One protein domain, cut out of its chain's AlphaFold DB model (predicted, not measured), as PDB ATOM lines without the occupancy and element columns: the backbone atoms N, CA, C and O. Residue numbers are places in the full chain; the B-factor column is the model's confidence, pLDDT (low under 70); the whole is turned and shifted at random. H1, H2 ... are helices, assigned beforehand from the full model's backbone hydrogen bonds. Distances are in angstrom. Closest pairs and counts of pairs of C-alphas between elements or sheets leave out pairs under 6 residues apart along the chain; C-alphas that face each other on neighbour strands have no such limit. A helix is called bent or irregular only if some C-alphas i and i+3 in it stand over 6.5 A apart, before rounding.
ATOM      1  N   SER A   8     131.156  97.337 157.628       78.50
ATOM      2  CA  SER A   8     131.250  97.926 158.971       78.50
ATOM      3  C   SER A   8     132.395  98.939 159.101       78.50
ATOM      4  O   SER A   8     132.232  99.961 159.768       78.50
ATOM      5  N   GLY A   9     133.518  98.715 158.407       78.12
ATOM      6  CA  GLY A   9     134.654  99.641 158.392       78.12
ATOM      7  C   GLY A   9     134.321 100.994 157.758       78.12
ATOM      8  O   GLY A   9     134.651 102.039 158.319       78.12
ATOM      9  N   TRP A  10     133.607 100.989 156.628       80.44
ATOM     10  CA  TRP A  10     133.187 102.218 155.947       80.44
ATOM     11  C   TRP A  10     132.158 103.009 156.749       80.44
ATOM     12  O   TRP A  10     132.244 104.234 156.801       80.44
ATOM     13  N   ILE A  11     131.223 102.322 157.413       82.75
ATOM     14  CA  ILE A  11     130.235 102.970 158.287       82.75
ATOM     15  C   ILE A  11     130.941 103.652 159.459       82.75
ATOM     16  O   ILE A  11     130.680 104.824 159.722       82.75
ATOM     17  N   LEU A  12     131.875 102.963 160.122       81.19
ATOM     18  CA  LEU A  12     132.640 103.544 161.225       81.19
ATOM     19  C   LEU A  12     133.418 104.780 160.758       81.19
ATOM     20  O   LEU A  12     133.333 105.831 161.388       81.19
ATOM     21  N   LEU A  13     134.109 104.684 159.618       82.50
ATOM     22  CA  LEU A  13     134.880 105.789 159.053       82.50
ATOM     23  C   LEU A  13     133.988 106.978 158.669       82.50
ATOM     24  O   LEU A  13     134.336 108.120 158.962       82.50
ATOM     25  N   ALA A  14     132.817 106.723 158.078       85.75
ATOM     26  CA  ALA A  14     131.838 107.756 157.750       85.75
ATOM     27  C   ALA A  14     131.285 108.437 159.012       85.75
ATOM     28  O   ALA A  14     131.230 109.665 159.067       85.75
ATOM     29  N   CYS A  15     130.938 107.672 160.050       86.12
ATOM     30  CA  CYS A  15     130.492 108.212 161.335       86.12
ATOM     31  C   CYS A  15     131.586 109.049 162.010       86.12
ATOM     32  O   CYS A  15     131.324 110.164 162.466       86.12
ATOM     33  N   THR A  16     132.824 108.554 162.031       85.75
ATOM     34  CA  THR A  16     133.971 109.288 162.573       85.75
ATOM     35  C   THR A  16     134.214 110.581 161.795       85.75
ATOM     36  O   THR A  16     134.399 111.630 162.410       85.75
ATOM     37  N   ALA A  17     134.146 110.550 160.462       88.25
ATOM     38  CA  ALA A  17     134.280 111.743 159.629       88.25
ATOM     39  C   ALA A  17     133.153 112.758 159.890       88.25
ATOM     40  O   ALA A  17     133.423 113.951 160.032       88.25
ATOM     41  N   LEU A  18     131.908 112.293 160.029       89.94
ATOM     42  CA  LEU A  18     130.741 113.140 160.293       89.94
ATOM     43  C   LEU A  18     130.870 113.904 161.619       89.94
ATOM     44  O   LEU A  18     130.444 115.054 161.706       89.94
ATOM     45  N   ILE A  19     131.513 113.304 162.624       89.31
ATOM     46  CA  ILE A  19     131.781 113.943 163.920       89.31
ATOM     47  C   ILE A  19     133.027 114.840 163.859       89.31
ATOM     48  O   ILE A  19     133.002 115.972 164.347       89.31
ATOM     49  N   LEU A  20     134.124 114.371 163.256       92.12
ATOM     50  CA  LEU A  20     135.405 115.084 163.278       92.12
ATOM     51  C   LEU A  20     135.457 116.292 162.337       92.12
ATOM     52  O   LEU A  20     136.167 117.251 162.650       92.12
ATOM     53  N   ILE A  21     134.725 116.289 161.216       94.38
ATOM     54  CA  ILE A  21     134.731 117.407 160.257       94.38
ATOM     55  C   ILE A  21     134.189 118.702 160.895       94.38
ATOM     56  O   ILE A  21     134.907 119.705 160.858       94.38
ATOM     57  N   PRO A  22     133.002 118.728 161.538       94.00
ATOM     58  CA  PRO A  22     132.500 119.925 162.218       94.00
ATOM     59  C   PRO A  22     133.420 120.424 163.334       94.00
ATOM     60  O   PRO A  22     133.622 121.632 163.475       94.00
ATOM     61  N   ILE A  23     134.002 119.502 164.108       93.06
ATOM     62  CA  ILE A  23     134.925 119.832 165.200       93.06
ATOM     63  C   ILE A  23     136.199 120.472 164.638       93.06
ATOM     64  O   ILE A  23     136.604 121.546 165.082       93.06
ATOM     65  N   SER A  24     136.776 119.876 163.595       96.25
ATOM     66  CA  SER A  24     137.950 120.413 162.903       96.25
ATOM     67  C   SER A  24     137.661 121.769 162.247       96.25
ATOM     68  O   SER A  24     138.492 122.670 162.312       96.25
ATOM     69  N   ALA A  25     136.472 121.962 161.665       95.50
ATOM     70  CA  ALA A  25     136.048 123.246 161.097       95.50
ATOM     71  C   ALA A  25     135.905 124.334 162.172       95.50
ATOM     72  O   ALA A  25     136.262 125.491 161.943       95.50
ATOM     73  N   PHE A  26     135.415 123.975 163.360       95.75
ATOM     74  CA  PHE A  26     135.377 124.881 164.506       95.75
ATOM     75  C   PHE A  26     136.787 125.249 164.987       95.75
ATOM     76  O   PHE A  26     137.070 126.429 165.201       95.75
ATOM     77  N   ILE A  27     137.683 124.266 165.098       95.44
ATOM     78  CA  ILE A  27     139.088 124.472 165.474       95.44
ATOM     79  C   ILE A  27     139.791 125.388 164.471       95.44
ATOM     80  O   ILE A  27     140.426 126.352 164.890       95.44
ATOM     81  N   LEU A  28     139.604 125.167 163.166       95.62
ATOM     82  CA  LEU A  28     140.174 126.019 162.120       95.62
ATOM     83  C   LEU A  28     139.746 127.488 162.278       95.62
ATOM     84  O   LEU A  28     140.572 128.390 162.158       95.62
ATOM     85  N   ARG A  29     138.469 127.751 162.586       95.50
ATOM     86  CA  ARG A  29     137.979 129.124 162.816       95.50
ATOM     87  C   ARG A  29     138.648 129.784 164.017       95.50
ATOM     88  O   ARG A  29     138.984 130.962 163.939       95.50
ATOM     89  N   ASN A  30     138.840 129.038 165.104       92.62
ATOM     90  CA  ASN A  30     139.534 129.551 166.285       92.62
ATOM     91  C   ASN A  30     141.017 129.794 165.997       92.62
ATOM     92  O   ASN A  30     141.542 130.827 166.399       92.62
ATOM     93  N   ALA A  31     141.665 128.900 165.246       93.62
ATOM     94  CA  ALA A  31     143.048 129.077 164.819       93.62
ATOM     95  C   ALA A  31     143.217 130.347 163.965       93.62
ATOM     96  O   ALA A  31     144.126 131.133 164.220       93.62
ATOM     97  N   CYS A  32     142.295 130.617 163.031       93.62
ATOM     98  CA  CYS A  32     142.289 131.865 162.255       93.62
ATOM     99  C   CYS A  32     142.155 133.104 163.154       93.62
ATOM    100  O   CYS A  32     142.893 134.069 162.975       93.62
ATOM    101  N   GLY A  33     141.257 133.056 164.146       88.06
ATOM    102  CA  GLY A  33     141.066 134.152 165.099       88.06
ATOM    103  C   GLY A  33     142.301 134.424 165.963       88.06
ATOM    104  O   GLY A  33     142.653 135.580 166.172       88.06
ATOM    105  N   ILE A  34     142.999 133.374 166.414       90.31
ATOM    106  CA  ILE A  34     144.259 133.497 167.169       90.31
ATOM    107  C   ILE A  34     145.363 134.118 166.299       90.31
ATOM    108  O   ILE A  34     146.160 134.911 166.792       90.31
ATOM    109  N   CYS A  35     145.388 133.812 165.000       91.00
ATOM    110  CA  CYS A  35     146.336 134.383 164.042       91.00
ATOM    111  C   CYS A  35     145.925 135.766 163.489       91.00
ATOM    112  O   CYS A  35     146.529 136.229 162.520       91.00
ATOM    113  N   GLY A  36     144.899 136.414 164.056       87.69
ATOM    114  CA  GLY A  36     144.445 137.746 163.637       87.69
ATOM    115  C   GLY A  36     143.887 137.802 162.210       87.69
ATOM    116  O   GLY A  36     143.920 138.856 161.585       87.69
ATOM    117  N   GLN A  37     143.433 136.669 161.668       92.31
ATOM    118  CA  GLN A  37     142.812 136.599 160.346       92.31
ATOM    119  C   GLN A  37     141.292 136.685 160.450       92.31
ATOM    120  O   GLN A  37     140.694 136.272 161.450       92.31
ATOM    121  N   ASP A  38     140.661 137.153 159.373       86.19
ATOM    122  CA  ASP A  38     139.209 137.137 159.246       86.19
ATOM    123  C   ASP A  38     138.675 135.719 159.457       86.19
ATOM    124  O   ASP A  38     139.095 134.758 158.804       86.19
ATOM    125  N   LEU A  39     137.729 135.571 160.389       91.12
ATOM    126  CA  LEU A  39     137.175 134.261 160.700       91.12
ATOM    127  C   LEU A  39     136.418 133.734 159.475       91.12
ATOM    128  O   LEU A  39     135.390 134.317 159.107       91.12
ATOM    129  N   PRO A  40     136.828 132.596 158.879       90.19
ATOM    130  CA  PRO A  40     136.086 132.042 157.766       90.19
ATOM    131  C   PRO A  40     134.663 131.716 158.224       90.19
ATOM    132  O   PRO A  40     134.410 131.325 159.377       90.19
ATOM    133  N   THR A  41     133.705 131.880 157.313       90.81
ATOM    134  CA  THR A  41     132.335 131.433 157.571       90.81
ATOM    135  C   THR A  41     132.354 129.936 157.875       90.81
ATOM    136  O   THR A  41     133.178 129.190 157.345       90.81
ATOM    137  N   PHE A  42     131.446 129.466 158.735       92.19
ATOM    138  CA  PHE A  42     131.411 128.044 159.095       92.19
ATOM    139  C   PHE A  42     131.249 127.147 157.860       92.19
ATOM    140  O   PHE A  42     131.909 126.122 157.757       92.19
ATOM    141  N   ARG A  43     130.459 127.592 156.872       89.50
ATOM    142  CA  ARG A  43     130.299 126.909 155.583       89.50
ATOM    143  C   ARG A  43     131.617 126.808 154.810       89.50
ATOM    144  O   ARG A  43     131.917 125.744 154.288       89.50
ATOM    145  N   LYS A  44     132.415 127.883 154.769       90.94
ATOM    146  CA  LYS A  44     133.740 127.877 154.131       90.94
ATOM    147  C   LYS A  44     134.683 126.909 154.855       90.94
ATOM    148  O   LYS A  44     135.302 126.078 154.205       90.94
ATOM    149  N   ALA A  45     134.718 126.935 156.189       94.88
ATOM    150  CA  ALA A  45     135.528 126.006 156.983       94.88
ATOM    151  C   ALA A  45     135.117 124.531 156.784       94.88
ATOM    152  O   ALA A  45     135.982 123.674 156.641       94.88
ATOM    153  N   MET A  46     133.813 124.247 156.693       94.31
ATOM    154  CA  MET A  46     133.271 122.907 156.416       94.31
ATOM    155  C   MET A  46     133.661 122.352 155.041       94.31
ATOM    156  O   MET A  46     133.606 121.144 154.856       94.31
ATOM    157  N   VAL A  47     134.046 123.204 154.087       94.62
ATOM    158  CA  VAL A  47     134.542 122.784 152.765       94.62
ATOM    159  C   VAL A  47     136.066 122.699 152.759       94.62
ATOM    160  O   VAL A  47     136.628 121.720 152.278       94.62
ATOM    161  N   VAL A  48     136.741 123.701 153.330       94.88
ATOM    162  CA  VAL A  48     138.208 123.774 153.350       94.88
ATOM    163  C   VAL A  48     138.809 122.614 154.139       94.88
ATOM    164  O   VAL A  48     139.732 121.979 153.648       94.88
ATOM    165  N   VAL A  49     138.275 122.278 155.317       96.44
ATOM    166  CA  VAL A  49     138.815 121.186 156.147       96.44
ATOM    167  C   VAL A  49     138.841 119.834 155.423       96.44
ATOM    168  O   VAL A  49     139.923 119.258 155.335       96.44
ATOM    169  N   PRO A  50     137.723 119.295 154.897       95.94
ATOM    170  CA  PRO A  50     137.765 118.012 154.203       95.94
ATOM    171  C   PRO A  50     138.599 118.074 152.922       95.94
ATOM    172  O   PRO A  50     139.307 117.113 152.640       95.94
ATOM    173  N   ALA A  51     138.587 119.192 152.186       95.50
ATOM    174  CA  ALA A  51     139.433 119.361 151.005       95.50
ATOM    175  C   ALA A  51     140.930 119.289 151.357       95.50
ATOM    176  O   ALA A  51     141.668 118.523 150.741       95.50
ATOM    177  N   THR A  52     141.361 120.013 152.393       95.44
ATOM    178  CA  THR A  52     142.736 119.981 152.910       95.44
ATOM    179  C   THR A  52     143.115 118.583 153.406       95.44
ATOM    180  O   THR A  52     144.195 118.097 153.080       95.44
ATOM    181  N   THR A  53     142.234 117.905 154.152       94.94
ATOM    182  CA  THR A  53     142.484 116.545 154.663       94.94
ATOM    183  C   THR A  53     142.617 115.523 153.534       94.94
ATOM    184  O   THR A  53     143.537 114.708 153.560       94.94
ATOM    185  N   LEU A  54     141.739 115.573 152.528       94.81
ATOM    186  CA  LEU A  54     141.814 114.692 151.360       94.81
ATOM    187  C   LEU A  54     143.090 114.949 150.556       94.81
ATOM    188  O   LEU A  54     143.785 114.001 150.204       94.81
ATOM    189  N   ALA A  55     143.434 116.216 150.317       95.19
ATOM    190  CA  ALA A  55     144.657 116.576 149.609       95.19
ATOM    191  C   ALA A  55     145.912 116.081 150.347       95.19
ATOM    192  O   ALA A  55     146.804 115.508 149.725       95.19
ATOM    193  N   ALA A  56     145.956 116.229 151.676       95.56
ATOM    194  CA  ALA A  56     147.043 115.714 152.507       95.56
ATOM    195  C   ALA A  56     147.139 114.182 152.445       95.56
ATOM    196  O   ALA A  56     148.233 113.637 152.318       95.56
ATOM    197  N   PHE A  57     145.997 113.490 152.503       95.62
ATOM    198  CA  PHE A  57     145.929 112.033 152.421       95.62
ATOM    199  C   PHE A  57     146.443 111.508 151.077       95.62
ATOM    200  O   PHE A  57     147.314 110.644 151.060       95.62
ATOM    201  N   PHE A  58     145.957 112.052 149.957       96.44
ATOM    202  CA  PHE A  58     146.411 111.630 148.631       96.44
ATOM    203  C   PHE A  58     147.880 111.972 148.385       96.44
ATOM    204  O   PHE A  58     148.588 111.186 147.765       96.44
ATOM    205  N   ALA A  59     148.362 113.104 148.905       96.38
ATOM    206  CA  ALA A  59     149.778 113.448 148.842       96.38
ATOM    207  C   ALA A  59     150.643 112.444 149.621       96.38
ATOM    208  O   ALA A  59     151.639 111.962 149.088       96.38
ATOM    209  N   TRP A  60     150.247 112.092 150.850       96.94
ATOM    210  CA  TRP A  60     150.932 111.065 151.637       96.94
ATOM    211  C   TRP A  60     150.934 109.713 150.914       96.94
ATOM    212  O   TRP A  60     151.977 109.072 150.817       96.94
ATOM    213  N   ASP A  61     149.783 109.304 150.379       96.44
ATOM    214  CA  ASP A  61     149.612 107.993 149.758       96.44
ATOM    215  C   ASP A  61     150.396 107.847 148.450       96.44
ATOM    216  O   ASP A  61     151.109 106.863 148.262       96.44
ATOM    217  N   PHE A  62     150.327 108.855 147.577       96.94
ATOM    218  CA  PHE A  62     151.039 108.862 146.303       96.94
ATOM    219  C   PHE A  62     152.559 108.887 146.498       96.94
ATOM    220  O   PHE A  62     153.288 108.127 145.859       96.94
ATOM    221  N   VAL A  63     153.047 109.728 147.418       96.25
ATOM    222  CA  VAL A  63     154.479 109.813 147.735       96.25
ATOM    223  C   VAL A  63     154.960 108.530 148.420       96.25
ATOM    224  O   VAL A  63     156.025 108.023 148.075       96.25
ATOM    225  N   GLY A  64     154.161 107.962 149.331       95.25
ATOM    226  CA  GLY A  64     154.450 106.683 149.981       95.25
ATOM    227  C   GLY A  64     154.552 105.527 148.985       95.25
ATOM    228  O   GLY A  64     155.528 104.778 149.025       95.25
ATOM    229  N   TYR A  65     153.606 105.430 148.044       95.88
ATOM    230  CA  TYR A  65     153.651 104.454 146.953       95.88
ATOM    231  C   TYR A  65     154.921 104.602 146.114       95.88
ATOM    232  O   TYR A  65     155.651 103.629 145.927       95.88
ATOM    233  N   GLY A  66     155.208 105.824 145.650       94.69
ATOM    234  CA  GLY A  66     156.391 106.097 144.839       94.69
ATOM    235  C   GLY A  66     157.672 105.674 145.553       94.69
ATOM    236  O   GLY A  66     158.510 105.000 144.970       94.69
ATOM    237  N   MET A  67     157.801 105.986 146.843       93.06
ATOM    238  CA  MET A  67     158.985 105.627 147.630       93.06
ATOM    239  C   MET A  67     159.156 104.127 147.810       93.06
ATOM    240  O   MET A  67     160.267 103.630 147.643       93.06
ATOM    241  N   VAL A  68     158.077 103.403 148.120       92.12
ATOM    242  CA  VAL A  68     158.133 101.940 148.206       92.12
ATOM    243  C   VAL A  68     158.538 101.355 146.857       92.12
ATOM    244  O   VAL A  68     159.446 100.530 146.818       92.12
ATOM    245  N   HIS A  69     157.954 101.840 145.760       91.88
ATOM    246  CA  HIS A  69     158.272 101.384 144.409       91.88
ATOM    247  C   HIS A  69     159.740 101.655 144.030       91.88
ATOM    248  O   HIS A  69     160.442 100.740 143.615       91.88
ATOM    249  N   PHE A  70     160.250 102.873 144.239       91.31
ATOM    250  CA  PHE A  70     161.651 103.209 143.943       91.31
ATOM    251  C   PHE A  70     162.646 102.474 144.851       91.31
ATOM    252  O   PHE A  70     163.748 102.137 144.426       91.31
ATOM    253  N   SER A  71     162.277 102.192 146.104       89.38
ATOM    254  CA  SER A  71     163.167 101.489 147.036       89.38
ATOM    255  C   SER A  71     163.424 100.028 146.660       89.38
ATOM    256  O   SER A  71     164.449  99.477 147.058       89.38
ATOM    257  N   GLN A  72     162.534  99.406 145.880       86.06
ATOM    258  CA  GLN A  72     162.695  98.017 145.440       86.06
ATOM    259  C   GLN A  72     163.908  97.836 144.528       86.06
ATOM    260  O   GLN A  72     164.562  96.799 144.587       86.06
ATOM    261  N   GLU A  73     164.245  98.852 143.735       84.12
ATOM    262  CA  GLU A  73     165.453  98.842 142.904       84.12
ATOM    263  C   GLU A  73     166.723  99.043 143.745       84.12
ATOM    264  O   GLU A  73     167.778  98.498 143.428       84.12
ATOM    265  N   ALA A  74     166.626  99.797 144.844       83.00
ATOM    266  CA  ALA A  74     167.772 100.178 145.669       83.00
ATOM    267  C   ALA A  74     168.158  99.132 146.732       83.00
ATOM    268  O   ALA A  74     169.321  99.070 147.137       83.00
ATOM    269  N   PHE A  75     167.212  98.314 147.209       76.50
ATOM    270  CA  PHE A  75     167.454  97.330 148.268       76.50
ATOM    271  C   PHE A  75     167.173  95.899 147.779       76.50
ATOM    272  O   PHE A  75     166.033  95.450 147.851       76.50
ATOM    273  N   PRO A  76     168.199  95.113 147.394       66.69
ATOM    274  CA  PRO A  76     168.030  93.732 146.918       66.69
ATOM    275  C   PRO A  76     167.652  92.724 148.019       66.69
ATOM    276  O   PRO A  76     167.670  91.513 147.797       66.69
ATOM    277  N   ARG A  77     167.311  93.182 149.233       68.19
ATOM    278  CA  ARG A  77     166.729  92.284 150.235       68.19
ATOM    279  C   ARG A  77     165.343  91.868 149.746       68.19
ATOM    280  O   ARG A  77     164.623  92.722 149.237       68.19
ATOM    281  N   PRO A  78     164.935  90.604 149.936       57.34
ATOM    282  CA  PRO A  78     163.632  90.128 149.498       57.34
ATOM    283  C   PRO A  78     162.524  90.778 150.340       57.34
ATOM    284  O   PRO A  78     161.981  90.173 151.265       57.34
ATOM    285  N   MET A  79     162.157  92.024 150.028       59.59
ATOM    286  CA  MET A  79     160.787  92.462 150.249       59.59
ATOM    287  C   MET A  79     159.901  91.484 149.487       59.59
ATOM    288  O   MET A  79     160.234  91.072 148.374       59.59
ATOM    289  N   ARG A  80     158.812  91.041 150.125       66.88
ATOM    290  CA  ARG A  80     157.947  89.990 149.582       66.88
ATOM    291  C   ARG A  80     157.645  90.278 148.099       66.88
ATOM    292  O   ARG A  80     157.187  91.385 147.805       66.88
ATOM    293  N   PRO A  81     157.846  89.305 147.188       63.84
ATOM    294  CA  PRO A  81     157.720  89.505 145.737       63.84
ATOM    295  C   PRO A  81     156.342  90.036 145.310       63.84
ATOM    296  O   PRO A  81     156.191  90.608 144.236       63.84
ATOM    297  N   THR A  82     155.338  89.923 146.178       75.62
ATOM    298  CA  THR A  82     153.989  90.458 145.993       75.62
ATOM    299  C   THR A  82     153.890  91.987 145.945       75.62
ATOM    300  O   THR A  82     152.896  92.483 145.425       75.62
ATOM    301  N   ILE A  83     154.864  92.747 146.461       79.88
ATOM    302  CA  ILE A  83     154.791  94.223 146.473       79.88
ATOM    303  C   ILE A  83     155.321  94.816 145.159       79.88
ATOM    304  O   ILE A  83     154.833  95.852 144.719       79.88
ATOM    305  N   ALA A  84     156.268  94.149 144.492       76.50
ATOM    306  CA  ALA A  84     156.883  94.659 143.263       76.50
ATOM    307  C   ALA A  84     155.949  94.643 142.049       76.50
ATOM    308  O   ALA A  84     156.021  95.512 141.189       76.50
ATOM    309  N   ALA A  85     155.009  93.699 142.009       86.31
ATOM    310  CA  ALA A  85     153.978  93.649 140.975       86.31
ATOM    311  C   ALA A  85     152.730  94.490 141.320       86.31
ATOM    312  O   ALA A  85     151.726  94.445 140.606       86.31
ATOM    313  N   MET A  86     152.739  95.211 142.446       91.69
ATOM    314  CA  MET A  86     151.552  95.890 142.946       91.69
ATOM    315  C   MET A  86     151.392  97.267 142.294       91.69
ATOM    316  O   MET A  86     152.063  98.221 142.671       91.69
ATOM    317  N   GLY A  87     150.455  97.392 141.351       95.00
ATOM    318  CA  GLY A  87     150.053  98.701 140.830       95.00
ATOM    319  C   GLY A  87     149.412  99.601 141.898       95.00
ATOM    320  O   GLY A  87     148.930  99.124 142.930       95.00
ATOM    321  N   TYR A  88     149.340 100.908 141.624       95.56
ATOM    322  CA  TYR A  88     148.801 101.908 142.561       95.56
ATOM    323  C   TYR A  88     147.367 101.611 143.034       95.56
ATOM    324  O   TYR A  88     147.024 101.876 144.180       95.56
ATOM    325  N   THR A  89     146.520 101.014 142.193       94.00
ATOM    326  CA  THR A  89     145.155 100.611 142.577       94.00
ATOM    327  C   THR A  89     145.149  99.569 143.695       94.00
ATOM    328  O   THR A  89     144.390  99.692 144.656       94.00
ATOM    329  N   ASN A  90     146.035  98.576 143.602       93.94
ATOM    330  CA  ASN A  90     146.200  97.547 144.622       93.94
ATOM    331  C   ASN A  90     146.842  98.127 145.888       93.94
ATOM    332  O   ASN A  90     146.430  97.771 146.988       93.94
ATOM    333  N   TRP A  91     147.785  99.066 145.741       94.81
ATOM    334  CA  TRP A  91     148.346  99.824 146.864       94.81
ATOM    335  C   TRP A  91     147.269 100.618 147.611       94.81
ATOM    336  O   TRP A  91     147.170 100.537 148.833       94.81
ATOM    337  N   PHE A  92     146.422 101.346 146.883       94.12
ATOM    338  CA  PHE A  92     145.360 102.165 147.461       94.12
ATOM    339  C   PHE A  92     144.329 101.322 148.223       94.12
ATOM    340  O   PHE A  92     143.820 101.744 149.265       94.12
ATOM    341  N   ALA A  93     144.054 100.112 147.723       91.69
ATOM    342  CA  ALA A  93     143.179  99.138 148.364       91.69
ATOM    343  C   ALA A  93     143.779  98.523 149.643       91.69
ATOM    344  O   ALA A  93     143.040  97.931 150.434       91.69
ATOM    345  N   LEU A  94     145.090  98.667 149.889       91.81
ATOM    346  CA  LEU A  94     145.692  98.177 151.124       91.81
ATOM    347  C   LEU A  94     145.170  98.955 152.345       91.81
ATOM    348  O   LEU A  94     145.055 100.193 152.319       91.81
ATOM    349  N   PRO A  95     144.941  98.260 153.476       90.25
ATOM    350  CA  PRO A  95     144.663  98.913 154.746       90.25
ATOM    351  C   PRO A  95     145.746  99.939 155.090       90.25
ATOM    352  O   PRO A  95     146.940  99.696 154.895       90.25
ATOM    353  N   LEU A  96     145.336 101.087 155.633       89.12
ATOM    354  CA  LEU A  96     146.245 102.193 155.946       89.12
ATOM    355  C   LEU A  96     147.384 101.776 156.895       89.12
ATOM    356  O   LEU A  96     148.510 102.238 156.746       89.12
ATOM    357  N   SER A  97     147.110 100.864 157.832       88.94
ATOM    358  CA  SER A  97     148.110 100.312 158.756       88.94
ATOM    359  C   SER A  97     149.226  99.552 158.039       88.94
ATOM    360  O   SER A  97     150.390  99.692 158.402       88.94
ATOM    361  N   VAL A  98     148.887  98.788 156.996       91.62
ATOM    362  CA  VAL A  98     149.862  98.053 156.181       91.62
ATOM    363  C   VAL A  98     150.694  99.035 155.364       91.62
ATOM    364  O   VAL A  98     151.917  98.938 155.372       91.62
ATOM    365  N   ARG A  99     150.062 100.035 154.733       94.00
ATOM    366  CA  ARG A  99     150.780 101.103 154.015       94.00
ATOM    367  C   ARG A  99     151.767 101.832 154.922       94.00
ATOM    368  O   ARG A  99     152.917 102.019 154.539       94.00
ATOM    369  N   TYR A 100     151.347 102.177 156.139       93.12
ATOM    370  CA  TYR A 100     152.215 102.811 157.130       93.12
ATOM    371  C   TYR A 100     153.433 101.939 157.450       93.12
ATOM    372  O   TYR A 100     154.555 102.426 157.393       93.12
ATOM    373  N   GLN A 101     153.231 100.648 157.733       92.44
ATOM    374  CA  GLN A 101     154.327  99.718 158.029       92.44
ATOM    375  C   GLN A 101     155.302  99.573 156.855       92.44
ATOM    376  O   GLN A 101     156.510  99.509 157.071       92.44
ATOM    377  N   LEU A 102     154.794  99.550 155.619       92.19
ATOM    378  CA  LEU A 102     155.623  99.470 154.416       92.19
ATOM    379  C   LEU A 102     156.465 100.733 154.208       92.19
ATOM    380  O   LEU A 102     157.646 100.628 153.890       92.19
ATOM    381  N   VAL A 103     155.884 101.915 154.427       93.69
ATOM    382  CA  VAL A 103     156.607 103.194 154.345       93.69
ATOM    383  C   VAL A 103     157.640 103.324 155.472       93.69
ATOM    384  O   VAL A 103     158.756 103.781 155.237       93.69
ATOM    385  N   ASP A 104     157.297 102.909 156.695       92.75
ATOM    386  CA  ASP A 104     158.172 103.027 157.870       92.75
ATOM    387  C   ASP A 104     159.347 102.035 157.840       92.75
ATOM    388  O   ASP A 104     160.407 102.303 158.404       92.75
ATOM    389  N   ALA A 105     159.210 100.928 157.100       91.00
ATOM    390  CA  ALA A 105     160.292  99.975 156.857       91.00
ATOM    391  C   ALA A 105     161.472 100.566 156.058       91.00
ATOM    392  O   ALA A 105     162.532  99.939 155.993       91.00
ATOM    393  N   ILE A 106     161.314 101.754 155.460       90.88
ATOM    394  CA  ILE A 106     162.347 102.446 154.683       90.88
ATOM    395  C   ILE A 106     162.936 103.588 155.542       90.88
ATOM    396  O   ILE A 106     162.418 104.710 155.532       90.88
ATOM    397  N   PRO A 107     164.037 103.358 156.286       84.88
ATOM    398  CA  PRO A 107     164.492 104.258 157.352       84.88
ATOM    399  C   PRO A 107     164.915 105.650 156.869       84.88
ATOM    400  O   PRO A 107     164.734 106.623 157.595       84.88
ATOM    401  N   MET A 108     165.442 105.776 155.646       84.50
ATOM    402  CA  MET A 108     165.854 107.077 155.099       84.50
ATOM    403  C   MET A 108     164.688 107.944 154.616       84.50
ATOM    404  O   MET A 108     164.865 109.146 154.437       84.50
ATOM    405  N   VAL A 109     163.509 107.358 154.388       87.44
ATOM    406  CA  VAL A 109     162.426 108.034 153.661       87.44
ATOM    407  C   VAL A 109     161.089 107.991 154.403       87.44
ATOM    408  O   VAL A 109     160.129 108.626 153.977       87.44
ATOM    409  N   SER A 110     161.025 107.342 155.570       91.25
ATOM    410  CA  SER A 110     159.791 107.209 156.354       91.25
ATOM    411  C   SER A 110     159.135 108.549 156.693       91.25
ATOM    412  O   SER A 110     157.918 108.621 156.821       91.25
ATOM    413  N   LYS A 111     159.906 109.640 156.812       94.25
ATOM    414  CA  LYS A 111     159.380 110.976 157.152       94.25
ATOM    415  C   LYS A 111     158.946 111.805 155.943       94.25
ATOM    416  O   LYS A 111     158.124 112.708 156.093       94.25
ATOM    417  N   THR A 112     159.444 111.498 154.753       94.38
ATOM    418  CA  THR A 112     159.251 112.335 153.564       94.38
ATOM    419  C   THR A 112     157.782 112.436 153.119       94.38
ATOM    420  O   THR A 112     157.339 113.560 152.869       94.38
ATOM    421  N   PRO A 113     156.967 111.357 153.110       94.25
ATOM    422  CA  PRO A 113     155.540 111.458 152.787       94.25
ATOM    423  C   PRO A 113     154.769 112.404 153.715       94.25
ATOM    424  O   PRO A 113     153.871 113.111 153.267       94.25
ATOM    425  N   TYR A 114     155.137 112.472 155.001       93.88
ATOM    426  CA  TYR A 114     154.498 113.375 155.965       93.88
ATOM    427  C   TYR A 114     154.814 114.840 155.679       93.88
ATOM    428  O   TYR A 114     153.925 115.684 155.766       93.88
ATOM    429  N   ILE A 115     156.061 115.139 155.306       92.50
ATOM    430  CA  ILE A 115     156.477 116.496 154.935       92.50
ATOM    431  C   ILE A 115     155.709 116.943 153.686       92.50
ATOM    432  O   ILE A 115     155.118 118.020 153.689       92.50
ATOM    433  N   PHE A 116     155.632 116.093 152.657       94.12
ATOM    434  CA  PHE A 116     154.861 116.393 151.446       94.12
ATOM    435  C   PHE A 116     153.372 116.596 151.733       94.12
ATOM    436  O   PHE A 116     152.785 117.575 151.271       94.12
ATOM    437  N   ALA A 117     152.769 115.722 152.540       94.50
ATOM    438  CA  ALA A 117     151.377 115.856 152.953       94.50
ATOM    439  C   ALA A 117     151.120 117.176 153.693       94.50
ATOM    440  O   ALA A 117     150.132 117.857 153.415       94.50
ATOM    441  N   PHE A 118     152.030 117.575 154.586       92.75
ATOM    442  CA  PHE A 118     151.950 118.844 155.306       92.75
ATOM    443  C   PHE A 118     152.076 120.054 154.366       92.75
ATOM    444  O   PHE A 118     151.297 121.000 154.475       92.75
ATOM    445  N   CYS A 119     152.994 120.014 153.396       92.75
ATOM    446  CA  CYS A 119     153.142 121.068 152.390       92.75
ATOM    447  C   CYS A 119     151.878 121.226 151.530       92.75
ATOM    448  O   CYS A 119     151.394 122.345 151.346       92.75
ATOM    449  N   VAL A 120     151.308 120.118 151.047       94.81
ATOM    450  CA  VAL A 120     150.064 120.129 150.261       94.81
ATOM    451  C   VAL A 120     148.891 120.636 151.096       94.81
ATOM    452  O   VAL A 120     148.142 121.498 150.634       94.81
ATOM    453  N   ALA A 121     148.776 120.198 152.352       94.38
ATOM    454  CA  ALA A 121     147.779 120.724 153.276       94.38
ATOM    455  C   ALA A 121     147.922 122.249 153.456       94.38
ATOM    456  O   ALA A 121     146.928 122.980 153.441       94.38
ATOM    457  N   GLY A 122     149.159 122.744 153.568       91.06
ATOM    458  CA  GLY A 122     149.473 124.170 153.662       91.06
ATOM    459  C   GLY A 122     148.988 124.952 152.446       91.06
ATOM    460  O   GLY A 122     148.294 125.954 152.606       91.06
ATOM    461  N   MET A 123     149.266 124.460 151.236       93.69
ATOM    462  CA  MET A 123     148.813 125.091 149.989       93.69
ATOM    463  C   MET A 123     147.285 125.178 149.899       93.69
ATOM    464  O   MET A 123     146.751 126.246 149.597       93.69
ATOM    465  N   PHE A 124     146.568 124.097 150.222       94.88
ATOM    466  CA  PHE A 124     145.100 124.093 150.219       94.88
ATOM    467  C   PHE A 124     144.510 125.003 151.298       94.88
ATOM    468  O   PHE A 124     143.493 125.657 151.069       94.88
ATOM    469  N   THR A 125     145.162 125.100 152.455       93.00
ATOM    470  CA  THR A 125     144.740 125.994 153.542       93.00
ATOM    471  C   THR A 125     144.919 127.456 153.139       93.00
ATOM    472  O   THR A 125     144.004 128.259 153.302       93.00
ATOM    473  N   VAL A 126     146.061 127.792 152.538       93.75
ATOM    474  CA  VAL A 126     146.375 129.129 152.020       93.75
ATOM    475  C   VAL A 126     145.409 129.528 150.906       93.75
ATOM    476  O   VAL A 126     144.784 130.585 150.991       93.75
ATOM    477  N   GLY A 127     145.219 128.666 149.903       92.62
ATOM    478  CA  GLY A 127     144.300 128.920 148.792       92.62
ATOM    479  C   GLY A 127     142.840 128.981 149.241       92.62
ATOM    480  O   GLY A 127     142.098 129.877 148.845       92.62
ATOM    481  N   GLY A 128     142.434 128.078 150.135       91.38
ATOM    482  CA  GLY A 128     141.085 128.038 150.685       91.38
ATOM    483  C   GLY A 128     140.757 129.267 151.527       91.38
ATOM    484  O   GLY A 128     139.645 129.781 151.443       91.38
ATOM    485  N   LEU A 129     141.703 129.771 152.322       91.88
ATOM    486  CA  LEU A 129     141.477 130.899 153.230       91.88
ATOM    487  C   LEU A 129     141.850 132.264 152.648       91.88
ATOM    488  O   LEU A 129     141.465 133.258 153.255       91.88
ATOM    489  N   THR A 130     142.521 132.319 151.493       94.00
ATOM    490  CA  THR A 130     143.046 133.555 150.875       94.00
ATOM    491  C   THR A 130     143.935 134.361 151.831       94.00
ATOM    492  O   THR A 130     143.872 135.586 151.866       94.00
ATOM    493  N   VAL A 131     144.743 133.661 152.631       92.69
ATOM    494  CA  VAL A 131     145.662 134.249 153.622       92.69
ATOM    495  C   VAL A 131     147.110 134.189 153.129       92.69
ATOM    496  O   VAL A 131     147.438 133.316 152.325       92.69
ATOM    497  N   PRO A 132     148.020 135.051 153.617       93.31
ATOM    498  CA  PRO A 132     149.443 134.944 153.305       93.31
ATOM    499  C   PRO A 132     150.016 133.573 153.691       93.31
ATOM    500  O   PRO A 132     149.685 133.032 154.747       93.31
ATOM    501  N   PHE A 133     150.940 133.040 152.883       90.19
ATOM    502  CA  PHE A 133     151.509 131.693 153.063       90.19
ATOM    503  C   PHE A 133     152.053 131.433 154.478       90.19
ATOM    504  O   PHE A 133     151.747 130.410 155.086       90.19
ATOM    505  N   ARG A 134     152.799 132.399 155.036       89.06
ATOM    506  CA  ARG A 134     153.361 132.313 156.397       89.06
ATOM    507  C   ARG A 134     152.273 132.110 157.454       89.06
ATOM    508  O   ARG A 134     152.420 131.267 158.333       89.06
ATOM    509  N   ILE A 135     151.170 132.848 157.335       90.94
ATOM    510  CA  ILE A 135     150.048 132.775 158.274       90.94
ATOM    511  C   ILE A 135     149.270 131.476 158.068       90.94
ATOM    512  O   ILE A 135     148.916 130.817 159.040       90.94
ATOM    513  N   GLY A 136     149.068 131.055 156.817       91.19
ATOM    514  CA  GLY A 136     148.416 129.782 156.508       91.19
ATOM    515  C   GLY A 136     149.131 128.573 157.120       91.19
ATOM    516  O   GLY A 136     148.466 127.697 157.669       91.19
ATOM    517  N   ILE A 137     150.471 128.554 157.116       88.81
ATOM    518  CA  ILE A 137     151.255 127.507 157.798       88.81
ATOM    519  C   ILE A 137     151.036 127.542 159.313       88.81
ATOM    520  O   ILE A 137     150.831 126.490 159.918       88.81
ATOM    521  N   MET A 138     151.054 128.725 159.938       91.00
ATOM    522  CA  MET A 138     150.815 128.845 161.384       91.00
ATOM    523  C   MET A 138     149.410 128.367 161.766       91.00
ATOM    524  O   MET A 138     149.261 127.617 162.729       91.00
ATOM    525  N   VAL A 139     148.394 128.741 160.979       93.19
ATOM    526  CA  VAL A 139     147.008 128.286 161.163       93.19
ATOM    527  C   VAL A 139     146.916 126.765 161.032       93.19
ATOM    528  O   VAL A 139     146.293 126.128 161.880       93.19
ATOM    529  N   LEU A 140     147.569 126.171 160.026       93.56
ATOM    530  CA  LEU A 140     147.588 124.721 159.830       93.56
ATOM    531  C   LEU A 140     148.257 123.993 161.004       93.56
ATOM    532  O   LEU A 140     147.701 123.021 161.514       93.56
ATOM    533  N   ALA A 141     149.426 124.459 161.449       91.44
ATOM    534  CA  ALA A 141     150.148 123.859 162.569       91.44
ATOM    535  C   ALA A 141     149.326 123.928 163.865       91.44
ATOM    536  O   ALA A 141     149.184 122.927 164.570       91.44
ATOM    537  N   LEU A 142     148.720 125.086 164.146       92.56
ATOM    538  CA  LEU A 142     147.862 125.277 165.311       92.56
ATOM    539  C   LEU A 142     146.612 124.389 165.241       92.56
ATOM    540  O   LEU A 142     146.276 123.719 166.218       92.56
ATOM    541  N   GLN A 143     145.956 124.330 164.079       94.94
ATOM    542  CA  GLN A 143     144.818 123.444 163.847       94.94
ATOM    543  C   GLN A 143     145.202 121.976 164.069       94.94
ATOM    544  O   GLN A 143     144.449 121.243 164.708       94.94
ATOM    545  N   TRP A 144     146.363 121.544 163.572       93.88
ATOM    546  CA  TRP A 144     146.843 120.172 163.726       93.88
ATOM    547  C   TRP A 144     147.078 119.809 165.196       93.88
ATOM    548  O   TRP A 144     146.561 118.794 165.660       93.88
ATOM    549  N   ILE A 145     147.757 120.675 165.958       91.62
ATOM    550  CA  ILE A 145     147.980 120.482 167.402       91.62
ATOM    551  C   ILE A 145     146.645 120.394 168.151       91.62
ATOM    552  O   ILE A 145     146.431 119.480 168.946       91.62
ATOM    553  N   MET A 146     145.718 121.315 167.882       91.31
ATOM    554  CA  MET A 146     144.406 121.317 168.535       91.31
ATOM    555  C   MET A 146     143.585 120.071 168.181       91.31
ATOM    556  O   MET A 146     142.947 119.492 169.058       91.31
ATOM    557  N   ASN A 147     143.639 119.620 166.927       92.25
ATOM    558  CA  ASN A 147     142.997 118.381 166.495       92.25
ATOM    559  C   ASN A 147     143.585 117.155 167.204       92.25
ATOM    560  O   ASN A 147     142.818 116.289 167.621       92.25
ATOM    561  N   LEU A 148     144.908 117.087 167.393       89.69
ATOM    562  CA  LEU A 148     145.545 116.008 168.156       89.69
ATOM    563  C   LEU A 148     145.086 115.988 169.614       89.69
ATOM    564  O   LEU A 148     144.751 114.923 170.130       89.69
ATOM    565  N   ILE A 149     145.016 117.154 170.263       88.50
ATOM    566  CA  ILE A 149     144.533 117.268 171.647       88.50
ATOM    567  C   ILE A 149     143.082 116.791 171.744       88.50
ATOM    568  O   ILE A 149     142.739 116.003 172.628       88.50
ATOM    569  N   VAL A 150     142.224 117.240 170.827       88.50
ATOM    570  CA  VAL A 150     140.818 116.830 170.795       88.50
ATOM    571  C   VAL A 150     140.674 115.342 170.514       88.50
ATOM    572  O   VAL A 150     139.882 114.683 171.183       88.50
ATOM    573  N   PHE A 151     141.451 114.791 169.587       88.69
ATOM    574  CA  PHE A 151     141.442 113.362 169.297       88.69
ATOM    575  C   PHE A 151     141.888 112.536 170.508       88.69
ATOM    576  O   PHE A 151     141.198 111.592 170.883       88.69
ATOM    577  N   ALA A 152     142.983 112.922 171.171       85.62
ATOM    578  CA  ALA A 152     143.450 112.271 172.392       85.62
ATOM    579  C   ALA A 152     142.390 112.325 173.504       85.62
ATOM    580  O   ALA A 152     142.118 111.317 174.154       85.62
ATOM    581  N   THR A 153     141.736 113.478 173.668       85.06
ATOM    582  CA  THR A 153     140.659 113.674 174.652       85.06
ATOM    583  C   THR A 153     139.434 112.818 174.331       85.06
ATOM    584  O   THR A 153     138.880 112.179 175.221       85.06
ATOM    585  N   LEU A 154     139.012 112.769 173.064       84.81
ATOM    586  CA  LEU A 154     137.892 111.940 172.617       84.81
ATOM    587  C   LEU A 154     138.197 110.456 172.800       84.81
ATOM    588  O   LEU A 154     137.360 109.733 173.326       84.81
ATOM    589  N   ASN A 155     139.393 110.008 172.417       86.31
ATOM    590  CA  ASN A 155     139.808 108.622 172.594       86.31
ATOM    591  C   ASN A 155     139.836 108.232 174.078       86.31
ATOM    592  O   ASN A 155     139.312 107.186 174.452       86.31
ATOM    593  N   PHE A 156     140.375 109.104 174.936       87.81
ATOM    594  CA  PHE A 156     140.341 108.913 176.384       87.81
ATOM    595  C   PHE A 156     138.904 108.808 176.906       87.81
ATOM    596  O   PHE A 156     138.591 107.890 177.656       87.81
ATOM    597  N   LEU A 157     138.013 109.701 176.469       84.69
ATOM    598  CA  LEU A 157     136.616 109.704 176.893       84.69
ATOM    599  C   LEU A 157     135.863 108.455 176.416       84.69
ATOM    600  O   LEU A 157     135.103 107.879 177.187       84.69
ATOM    601  N   VAL A 158     136.104 107.997 175.185       84.62
ATOM    602  CA  VAL A 158     135.530 106.750 174.656       84.62
ATOM    603  C   VAL A 158     136.019 105.550 175.461       84.62
ATOM    604  O   VAL A 158     135.199 104.744 175.889       84.62
ATOM    605  N   MET A 159     137.324 105.452 175.723       83.56
ATOM    606  CA  MET A 159     137.887 104.377 176.544       83.56
ATOM    607  C   MET A 159     137.346 104.407 177.975       83.56
ATOM    608  O   MET A 159     137.032 103.362 178.537       83.56
ATOM    609  N   PHE A 160     137.185 105.597 178.550       86.19
ATOM    610  CA  PHE A 160     136.629 105.776 179.885       86.19
ATOM    611  C   PHE A 160     135.160 105.340 179.954       86.19
ATOM    612  O   PHE A 160     134.789 104.561 180.829       86.19
ATOM    613  N   VAL A 161     134.329 105.777 179.003       84.38
ATOM    614  CA  VAL A 161     132.919 105.366 178.913       84.38
ATOM    615  C   VAL A 161     132.804 103.869 178.657       84.38
ATOM    616  O   VAL A 161     131.995 103.208 179.301       84.38
ATOM    617  N   PHE A 162     133.632 103.315 177.769       84.25
ATOM    618  CA  PHE A 162     133.676 101.877 177.519       84.25
ATOM    619  C   PHE A 162     134.033 101.108 178.791       84.25
ATOM    620  O   PHE A 162     133.372 100.129 179.120       84.25
ATOM    621  N   HIS A 163     135.013 101.583 179.560       83.81
ATOM    622  CA  HIS A 163     135.388 100.967 180.828       83.81
ATOM    623  C   HIS A 163     134.257 101.026 181.867       83.81
ATOM    624  O   HIS A 163     133.986 100.029 182.534       83.81
ATOM    625  N   LEU A 164     133.558 102.161 181.983       88.06
ATOM    626  CA  LEU A 164     132.385 102.282 182.855       88.06
ATOM    627  C   LEU A 164     131.239 101.363 182.409       88.06
ATOM    628  O   LEU A 164     130.633 100.702 183.249       88.06
ATOM    629  N   ALA A 165     130.979 101.270 181.104       80.06
ATOM    630  CA  ALA A 165     129.959 100.384 180.550       80.06
ATOM    631  C   ALA A 165     130.294  98.906 180.808       80.06
ATOM    632  O   ALA A 165     129.438  98.146 181.254       80.06
ATOM    633  N   VAL A 166     131.557  98.512 180.611       82.25
ATOM    634  CA  VAL A 166     132.054  97.162 180.919       82.25
ATOM    635  C   VAL A 166     131.871  96.833 182.401       82.25
ATOM    636  O   VAL A 166     131.452  95.725 182.729       82.25
ATOM    637  N   ARG A 167     132.118  97.793 183.303       85.56
ATOM    638  CA  ARG A 167     131.877  97.603 184.744       85.56
ATOM    639  C   ARG A 167     130.408  97.477 185.108       85.56
ATOM    640  O   ARG A 167     130.092  96.767 186.054       85.56
ATOM    641  N   GLN A 168     129.525  98.177 184.403       93.31
ATOM    642  CA  GLN A 168     128.094  98.135 184.687       93.31
ATOM    643  C   GLN A 168     127.457  96.801 184.261       93.31
ATOM    644  O   GLN A 168     126.452  96.398 184.843       93.31
ATOM    645  N   PHE A 169     128.052  96.089 183.294       91.00
ATOM    646  CA  PHE A 169     127.519  94.835 182.748       91.00
ATOM    647  C   PHE A 169     128.556  93.691 182.729       91.00
ATOM    648  O   PHE A 169     128.833  93.134 181.662       91.00
TER     649      PHE A 169
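AT A GLANCE: This is residues 8 to 169 of the 481 residues of an uncharacterized protein of Planctomycetes bacterium (UniProt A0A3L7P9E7). What shape do these coordinates draw? It is a flat, loose L: H2 and H5 run side by side as one leg, and the long H6 makes the other leg, meeting H5 near the corner. H1 crosses H2 by that corner and also packs on H6, the short H3 and H4 lie farther along H2, and residues 8 to 16 and 152 to 169 stick out. What is it made of? The printed part has 162 residues with six named helices, H1 to H6 in chain order, and no named strand; the class is all helix. How spread out is it? It is loose, with a radius of gyration of the C-alphas of 18.8 A, and it spans 54 by 52 by 24 A.

IN THESE COORDINATES: Where do the first helices run? H1, residues 8 to 34, begins at C-alpha 8 (131.250, 97.926, 158.971) and is 38.8 A long, with a kink of 29 degrees near residue 21. It is neither bent nor irregular, but only just: C-alphas 19 and 22 are 6.3 A apart. H2, residues 42 to 74, is 47.7 A long. What follows? H3 is residues 88 to 93, H4 residues 96 to 104, and H5 residues 112 to 129, 25.7 A long. H6, residues 133 to 168, is 51.7 A long and ends at C-alpha 168 (128.094, 98.135, 184.687).

HOW THE PARTS SIT: What does H1 touch? With residues 21 to 29 alone it touches the hub, H2, opposite ways at a steep tilt of 65 degrees; the closest C-alphas, of Ala 25 and Ala 45, are 5.0 A apart. With residues 24 to 32 alone it touches H6, at a steep tilt of 47 degrees, closest at the C-alphas of Ala 31 and Val 139, 5.4 A. What else does H2 touch? H3 only just, with 3 pairs of C-alphas within 8 A, closest Tyr 65 and Tyr 88 at 7.0 A; H4, closest at the C-alphas of Gly 64 and Val 103, 6.0 A. H5 touches it opposite ways at a shallow tilt of 25 degrees, the closest C-alphas being those of Ala 56 and Ala 117, 4.4 A. How does H6 stand? It touches H5 only just about perpendicular, at 71 degrees, closest at the C-alphas of Val 126 and Gly 136, 5.0 A; H2 and H6 are apart. Are the helix backbones whole? Each O i to N i+4 pair is within hydrogen-bond range in H3, H4, H5 and H6, against 21 of 23 in H1 and 26 of 29 in H2.

THE WHOLE: How large is it? The two C-alphas farthest apart, of Glu 73 and Gln 168, are 56.1 A apart. Are there cuts or long links? The printed part has no cut; the link from H2 to H3, 13 residues, is long. Where is confidence low? Residues 76 to 81 are under 70; the mean pLDDT of the printed part is 89.7.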